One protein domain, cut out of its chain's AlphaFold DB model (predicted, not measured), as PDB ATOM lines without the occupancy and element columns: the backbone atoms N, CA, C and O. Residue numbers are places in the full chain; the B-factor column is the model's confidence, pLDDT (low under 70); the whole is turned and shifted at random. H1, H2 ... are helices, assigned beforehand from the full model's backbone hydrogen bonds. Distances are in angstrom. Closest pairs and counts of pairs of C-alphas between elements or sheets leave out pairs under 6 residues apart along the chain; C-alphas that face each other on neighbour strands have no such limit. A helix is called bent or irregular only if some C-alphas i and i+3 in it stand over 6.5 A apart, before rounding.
ATOM      1  N   SER A  31       7.323 -61.926 -24.712       80.62
ATOM      2  CA  SER A  31       8.299 -61.178 -23.911       80.62
ATOM      3  C   SER A  31       8.019 -59.673 -23.869       80.62
ATOM      4  O   SER A  31       8.304 -59.036 -22.857       80.62
ATOM      5  N   ILE A  32       7.398 -59.108 -24.910       82.19
ATOM      6  CA  ILE A  32       7.006 -57.689 -24.977       82.19
ATOM      7  C   ILE A  32       6.120 -57.262 -23.787       82.19
ATOM      8  O   ILE A  32       6.492 -56.308 -23.100       82.19
ATOM      9  N   PRO A  33       4.989 -57.929 -23.470       85.00
ATOM     10  CA  PRO A  33       4.153 -57.532 -22.337       85.00
ATOM     11  C   PRO A  33       4.857 -57.727 -20.988       85.00
ATOM     12  O   PRO A  33       4.662 -56.920 -20.081       85.00
ATOM     13  N   ILE A  34       5.716 -58.743 -20.858       85.81
ATOM     14  CA  ILE A  34       6.512 -58.966 -19.642       85.81
ATOM     15  C   ILE A  34       7.514 -57.822 -19.446       85.81
ATOM     16  O   ILE A  34       7.624 -57.286 -18.345       85.81
ATOM     17  N   MET A  35       8.202 -57.398 -20.509       85.25
ATOM     18  CA  MET A  35       9.133 -56.269 -20.462       85.25
ATOM     19  C   MET A  35       8.421 -54.956 -20.132       85.25
ATOM     20  O   MET A  35       8.905 -54.201 -19.293       85.25
ATOM     21  N   LEU A  36       7.247 -54.704 -20.716       87.25
ATOM     22  CA  LEU A  36       6.442 -53.524 -20.386       87.25
ATOM     23  C   LEU A  36       5.990 -53.528 -18.921       87.25
ATOM     24  O   LEU A  36       6.040 -52.490 -18.263       87.25
ATOM     25  N   LEU A  37       5.606 -54.692 -18.392       89.06
ATOM     26  CA  LEU A  37       5.230 -54.842 -16.990       89.06
ATOM     27  C   LEU A  37       6.424 -54.588 -16.059       89.06
ATOM     28  O   LEU A  37       6.296 -53.836 -15.095       89.06
ATOM     29  N   LEU A  38       7.600 -55.134 -16.378       87.50
ATOM     30  CA  LEU A  38       8.831 -54.882 -15.622       87.50
ATOM     31  C   LEU A  38       9.251 -53.406 -15.676       87.50
ATOM     32  O   LEU A  38       9.599 -52.840 -14.641       87.50
ATOM     33  N   CYS A  39       9.162 -52.758 -16.840       86.62
ATOM     34  CA  CYS A  39       9.414 -51.321 -16.977       86.62
ATOM     35  C   CYS A  39       8.418 -50.481 -16.165       86.62
ATOM     36  O   CYS A  39       8.825 -49.522 -15.511       86.62
ATOM     37  N   GLY A  40       7.135 -50.855 -16.154       86.31
ATOM     38  CA  GLY A  40       6.113 -50.194 -15.341       86.31
ATOM     39  C   GLY A  40       6.401 -50.301 -13.842       86.31
ATOM     40  O   GLY A  40       6.370 -49.297 -13.131       86.31
ATOM     41  N   VAL A  41       6.760 -51.497 -13.366       89.69
ATOM     42  CA  VAL A  41       7.143 -51.731 -11.964       89.69
ATOM     43  C   VAL A  41       8.410 -50.952 -11.598       89.69
ATOM     44  O   VAL A  41       8.443 -50.289 -10.562       89.69
ATOM     45  N   ALA A  42       9.430 -50.963 -12.459       85.50
ATOM     46  CA  ALA A  42      10.649 -50.186 -12.247       85.50
ATOM     47  C   ALA A  42      10.358 -48.678 -12.164       85.50
ATOM     48  O   ALA A  42      10.880 -48.003 -11.280       85.50
ATOM     49  N   GLY A  43       9.471 -48.158 -13.018       84.19
ATOM     50  CA  GLY A  43       9.033 -46.762 -12.978       84.19
ATOM     51  C   GLY A  43       8.326 -46.389 -11.671       84.19
ATOM     52  O   GLY A  43       8.618 -45.341 -11.093       84.19
ATOM     53  N   LEU A  44       7.455 -47.264 -11.155       87.19
ATOM     54  CA  LEU A  44       6.769 -47.058  -9.873       87.19
ATOM     55  C   LEU A  44       7.726 -47.034  -8.677       87.19
ATOM     56  O   LEU A  44       7.462 -46.326  -7.709       87.19
ATOM     57  N   ILE A  45       8.833 -47.776  -8.740       84.12
ATOM     58  CA  ILE A  45       9.871 -47.775  -7.700       84.12
ATOM     59  C   ILE A  45      10.787 -46.552  -7.840       84.12
ATOM     60  O   ILE A  45      11.164 -45.939  -6.842       84.12
ATOM     61  N   LEU A  46      11.133 -46.164  -9.069       83.88
ATOM     62  CA  LEU A  46      12.028 -45.036  -9.329       83.88
ATOM     63  C   LEU A  46      11.374 -43.682  -9.047       83.88
ATOM     64  O   LEU A  46      12.063 -42.775  -8.591       83.88
ATOM     65  N   TRP A  47      10.064 -43.530  -9.249       83.56
ATOM     66  CA  TRP A  47       9.356 -42.278  -8.962       83.56
ATOM     67  C   TRP A  47       9.528 -41.794  -7.506       83.56
ATOM     68  O   TRP A  47      10.008 -40.673  -7.315       83.56
ATOM     69  N   PRO A  48       9.196 -42.567  -6.454       82.44
ATOM     70  CA  PRO A  48       9.359 -42.105  -5.077       82.44
ATOM     71  C   PRO A  48      10.824 -41.828  -4.726       82.44
ATOM     72  O   PRO A  48      11.088 -40.889  -3.979       82.44
ATOM     73  N   ILE A  49      11.770 -42.584  -5.296       79.50
ATOM     74  CA  ILE A  49      13.209 -42.341  -5.132       79.50
ATOM     75  C   ILE A  49      13.591 -40.998  -5.760       79.50
ATOM     76  O   ILE A  49      14.196 -40.165  -5.089       79.50
ATOM     77  N   ASN A  50      13.185 -40.743  -7.004       81.56
ATOM     78  CA  ASN A  50      13.455 -39.477  -7.681       81.56
ATOM     79  C   ASN A  50      12.862 -38.302  -6.899       81.56
ATOM     80  O   ASN A  50      13.562 -37.350  -6.586       81.56
ATOM     81  N   LYS A  51      11.611 -38.430  -6.444       79.50
ATOM     82  CA  LYS A  51      10.934 -37.410  -5.631       79.50
ATOM     83  C   LYS A  51      11.601 -37.187  -4.267       79.50
ATOM     84  O   LYS A  51      11.538 -36.088  -3.718       79.50
ATOM     85  N   TYR A  52      12.219 -38.220  -3.696       77.62
ATOM     86  CA  TYR A  52      12.983 -38.111  -2.456       77.62
ATOM     87  C   TYR A  52      14.276 -37.310  -2.655       77.62
ATOM     88  O   TYR A  52      14.608 -36.489  -1.795       77.62
ATOM     89  N   PHE A  53      14.969 -37.515  -3.780       73.75
ATOM     90  CA  PHE A  53      16.204 -36.809  -4.131       73.75
ATOM     91  C   PHE A  53      15.978 -35.423  -4.756       73.75
ATOM     92  O   PHE A  53      16.834 -34.562  -4.589       73.75
ATOM     93  N   ASP A  54      14.809 -35.159  -5.349       77.44
ATOM     94  CA  ASP A  54      14.403 -33.831  -5.843       77.44
ATOM     95  C   ASP A  54      14.301 -32.782  -4.714       77.44
ATOM     96  O   ASP A  54      14.256 -31.578  -4.965       77.44
ATOM     97  N   ASN A  55      14.266 -33.212  -3.446       78.88
ATOM     98  CA  ASN A  55      14.304 -32.303  -2.308       78.88
ATOM     99  C   ASN A  55      15.763 -31.924  -1.962       78.88
ATOM    100  O   ASN A  55      16.501 -32.763  -1.428       78.88
ATOM    101  N   PRO A  56      16.172 -30.648  -2.117       74.88
ATOM    102  CA  PRO A  56      17.551 -30.205  -1.875       74.88
ATOM    103  C   PRO A  56      18.005 -30.376  -0.414       74.88
ATOM    104  O   PRO A  56      19.197 -30.327  -0.099       74.88
ATOM    105  N   ASN A  57      17.076 -30.570   0.527       81.69
ATOM    106  CA  ASN A  57      17.415 -30.893   1.912       81.69
ATOM    107  C   ASN A  57      17.857 -32.359   2.078       81.69
ATOM    108  O   ASN A  57      18.750 -32.654   2.869       81.69
ATOM    109  N   ASN A  58      17.263 -33.276   1.315       80.81
ATOM    110  CA  ASN A  58      17.591 -34.698   1.374       80.81
ATOM    111  C   ASN A  58      18.905 -34.994   0.653       80.81
ATOM    112  O   ASN A  58      19.696 -35.790   1.153       80.81
ATOM    113  N   GLU A  59      19.182 -34.297  -0.451       76.81
ATOM    114  CA  GLU A  59      20.469 -34.396  -1.141       76.81
ATOM    115  C   GLU A  59      21.631 -33.975  -0.227       76.81
ATOM    116  O   GLU A  59      22.626 -34.689  -0.112       76.81
ATOM    117  N   ARG A  60      21.482 -32.863   0.508       79.94
ATOM    118  CA  ARG A  60      22.492 -32.418   1.483       79.94
ATOM    119  C   ARG A  60      22.691 -33.413   2.619       79.94
ATOM    120  O   ARG A  60      23.830 -33.683   2.984       79.94
ATOM    121  N   LYS A  61      21.610 -33.981   3.161       82.94
ATOM    122  CA  LYS A  61      21.698 -35.018   4.203       82.94
ATOM    123  C   LYS A  61      22.383 -36.282   3.692       82.94
ATOM    124  O   LYS A  61      23.195 -36.854   4.410       82.94
ATOM    125  N   TYR A  62      22.077 -36.692   2.465       80.62
ATOM    126  CA  TYR A  62      22.718 -37.834   1.828       80.62
ATOM    127  C   TYR A  62      24.215 -37.584   1.628       80.62
ATOM    128  O   TYR A  62      25.018 -38.392   2.080       80.62
ATOM    129  N   ARG A  63      24.598 -36.436   1.052       79.50
ATOM    130  CA  ARG A  63      26.008 -36.045   0.887       79.50
ATOM    131  C   ARG A  63      26.741 -36.004   2.228       79.50
ATOM    132  O   ARG A  63      27.750 -36.676   2.369       79.50
ATOM    133  N   ALA A  64      26.181 -35.349   3.245       84.25
ATOM    134  CA  ALA A  64      26.784 -35.293   4.578       84.25
ATOM    135  C   ALA A  64      26.946 -36.679   5.229       84.25
ATOM    136  O   ALA A  64      27.945 -36.948   5.894       84.25
ATOM    137  N   TRP A  65      25.975 -37.578   5.041       85.06
ATOM    138  CA  TRP A  65      26.079 -38.952   5.526       85.06
ATOM    139  C   TRP A  65      27.174 -39.730   4.788       85.06
ATOM    140  O   TRP A  65      28.005 -40.365   5.438       85.06
ATOM    141  N   VAL A  66      27.224 -39.631   3.459       81.75
ATOM    142  CA  VAL A  66      28.272 -40.239   2.628       81.75
ATOM    143  C   VAL A  66      29.655 -39.712   3.030       81.75
ATOM    144  O   VAL A  66      30.553 -40.506   3.311       81.75
ATOM    145  N   ASP A  67      29.804 -38.397   3.172       79.81
ATOM    146  CA  ASP A  67      31.041 -37.751   3.615       79.81
ATOM    147  C   ASP A  67      31.453 -38.227   5.013       79.81
ATOM    148  O   ASP A  67      32.630 -38.465   5.264       79.81
ATOM    149  N   SER A  68      30.499 -38.450   5.925       83.62
ATOM    150  CA  SER A  68      30.793 -38.980   7.264       83.62
ATOM    151  C   SER A  68      31.310 -40.425   7.239       83.62
ATOM    152  O   SER A  68      32.177 -40.789   8.043       83.62
ATOM    153  N   LEU A  69      30.819 -41.250   6.306       78.00
ATOM    154  CA  LEU A  69      31.296 -42.619   6.121       78.00
ATOM    155  C   LEU A  69      32.729 -42.620   5.596       78.00
ATOM    156  O   LEU A  69      33.580 -43.318   6.158       78.00
ATOM    157  N   PHE A  70      33.002 -41.797   4.581       76.12
ATOM    158  CA  PHE A  70      34.334 -41.682   4.000       76.12
ATOM    159  C   PHE A  70      35.330 -41.011   4.949       76.12
ATOM    160  O   PHE A  70      36.439 -41.506   5.110       76.12
ATOM    161  N   ALA A  71      34.927 -39.985   5.701       79.69
ATOM    162  CA  ALA A  71      35.773 -39.361   6.717       79.69
ATOM    163  C   ALA A  71      36.211 -40.367   7.793       79.69
ATOM    164  O   ALA A  71      37.361 -40.353   8.240       79.69
ATOM    165  N   LYS A  72      35.319 -41.284   8.192       78.06
ATOM    166  CA  LYS A  72      35.639 -42.334   9.165       78.06
ATOM    167  C   LYS A  72      36.557 -43.404   8.574       78.06
ATOM    168  O   LYS A  72      37.489 -43.834   9.259       78.06
ATOM    169  N   SER A  73      36.323 -43.831   7.331       78.50
ATOM    170  CA  SER A  73      37.209 -44.790   6.659       78.50
ATOM    171  C   SER A  73      38.586 -44.198   6.381       78.50
ATOM    172  O   SER A  73      39.588 -44.862   6.627       78.50
ATOM    173  N   ASP A  74      38.653 -42.938   5.962       80.81
ATOM    174  CA  ASP A  74      39.899 -42.232   5.677       80.81
ATOM    175  C   ASP A  74      40.686 -41.956   6.954       80.81
ATOM    176  O   ASP A  74      41.896 -42.173   6.995       80.81
ATOM    177  N   ALA A  75      40.021 -41.564   8.046       79.31
ATOM    178  CA  ALA A  75      40.670 -41.445   9.348       79.31
ATOM    179  C   ALA A  75      41.259 -42.784   9.817       79.31
ATOM    180  O   ALA A  75      42.371 -42.815  10.344       79.31
ATOM    181  N   LYS A  76      40.545 -43.896   9.599       81.25
ATOM    182  CA  LYS A  76      41.050 -45.235   9.920       81.25
ATOM    183  C   LYS A  76      42.252 -45.601   9.045       81.25
ATOM    184  O   LYS A  76      43.290 -45.978   9.580       81.25
ATOM    185  N   ARG A  77      42.143 -45.404   7.730       84.38
ATOM    186  CA  ARG A  77      43.216 -45.658   6.764       84.38
ATOM    187  C   ARG A  77      44.480 -44.868   7.102       84.38
ATOM    188  O   ARG A  77      45.545 -45.464   7.178       84.38
ATOM    189  N   ARG A  78      44.374 -43.561   7.375       81.00
ATOM    190  CA  ARG A  78      45.520 -42.701   7.742       81.00
ATOM    191  C   ARG A  78      46.225 -43.166   9.014       81.00
ATOM    192  O   ARG A  78      47.452 -43.160   9.083       81.00
ATOM    193  N   ARG A  79      45.460 -43.628  10.008       78.56
ATOM    194  CA  ARG A  79      46.015 -44.201  11.245       78.56
ATOM    195  C   ARG A  79      46.784 -45.493  11.005       78.56
ATOM    196  O   ARG A  79      47.744 -45.731  11.733       78.56
ATOM    197  N   GLU A  80      46.363 -46.300  10.033       81.00
ATOM    198  CA  GLU A  80      47.027 -47.549   9.639       81.00
ATOM    199  C   GLU A  80      48.273 -47.284   8.782       81.00
ATOM    200  O   GLU A  80      49.315 -47.889   9.018       81.00
ATOM    201  N   THR A  81      48.206 -46.340   7.837       82.06
ATOM    202  CA  THR A  81      49.341 -45.975   6.971       82.06
ATOM    203  C   THR A  81      50.365 -45.069   7.652       82.06
ATOM    204  O   THR A  81      51.469 -44.912   7.138       82.06
ATOM    205  N   GLY A  82      50.025 -44.472   8.796       82.94
ATOM    206  CA  GLY A  82      50.890 -43.509   9.479       82.94
ATOM    207  C   GLY A  82      50.917 -42.134   8.817       82.94
ATOM    208  O   GLY A  82      51.858 -41.379   9.051       82.94
TER     209      GLY A  82
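This is residues 31 to 82 of the 145 residues of an uncharacterized protein of Paenibacillus polysaccharolyticus (UniProt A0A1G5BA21). Two long helices, H2 and H1, meet near their ends at about a right angle and make a flat, open V or L, with a tight link at the corner and two arms that stand free. The printed part has 52 residues with two named helices, H1 then H2, and no named strand; the class is all helix. The whole is extended, with a radius of gyration of the C-alphas of 18.9 A and spans of 58 by 28 by 7 A.

Find C-alpha 56 at (17.551, -30.205, -1.875); from there H2, residues 56 to 81, runs 36.6 A to C-alpha 81 at (49.341, -45.975, 6.971). Go back to C-alpha 31 at (8.299, -61.178, -23.911), where H1, residues 31 to 53, begins its 32.4 A. Near residue 46 you meet a kink of 27 degrees; H1 is neither bent nor irregular, but only just: C-alphas 45 and 48 are 6.3 A apart.

Look at Phe 53 and Glu 59: their C-alphas, the closest of H1 and H2, are 5.7 A apart. The helices are close but not clearly touching, about perpendicular at 85 degrees. Every O i to N i+4 pair in H2 is within hydrogen-bond range, and 17 of 19 in H1.

The farthest C-alphas, of Pro 33 and Gly 82, are 58.3 A apart. The printed part has no cut, and no printed residue is under 70 in pLDDT.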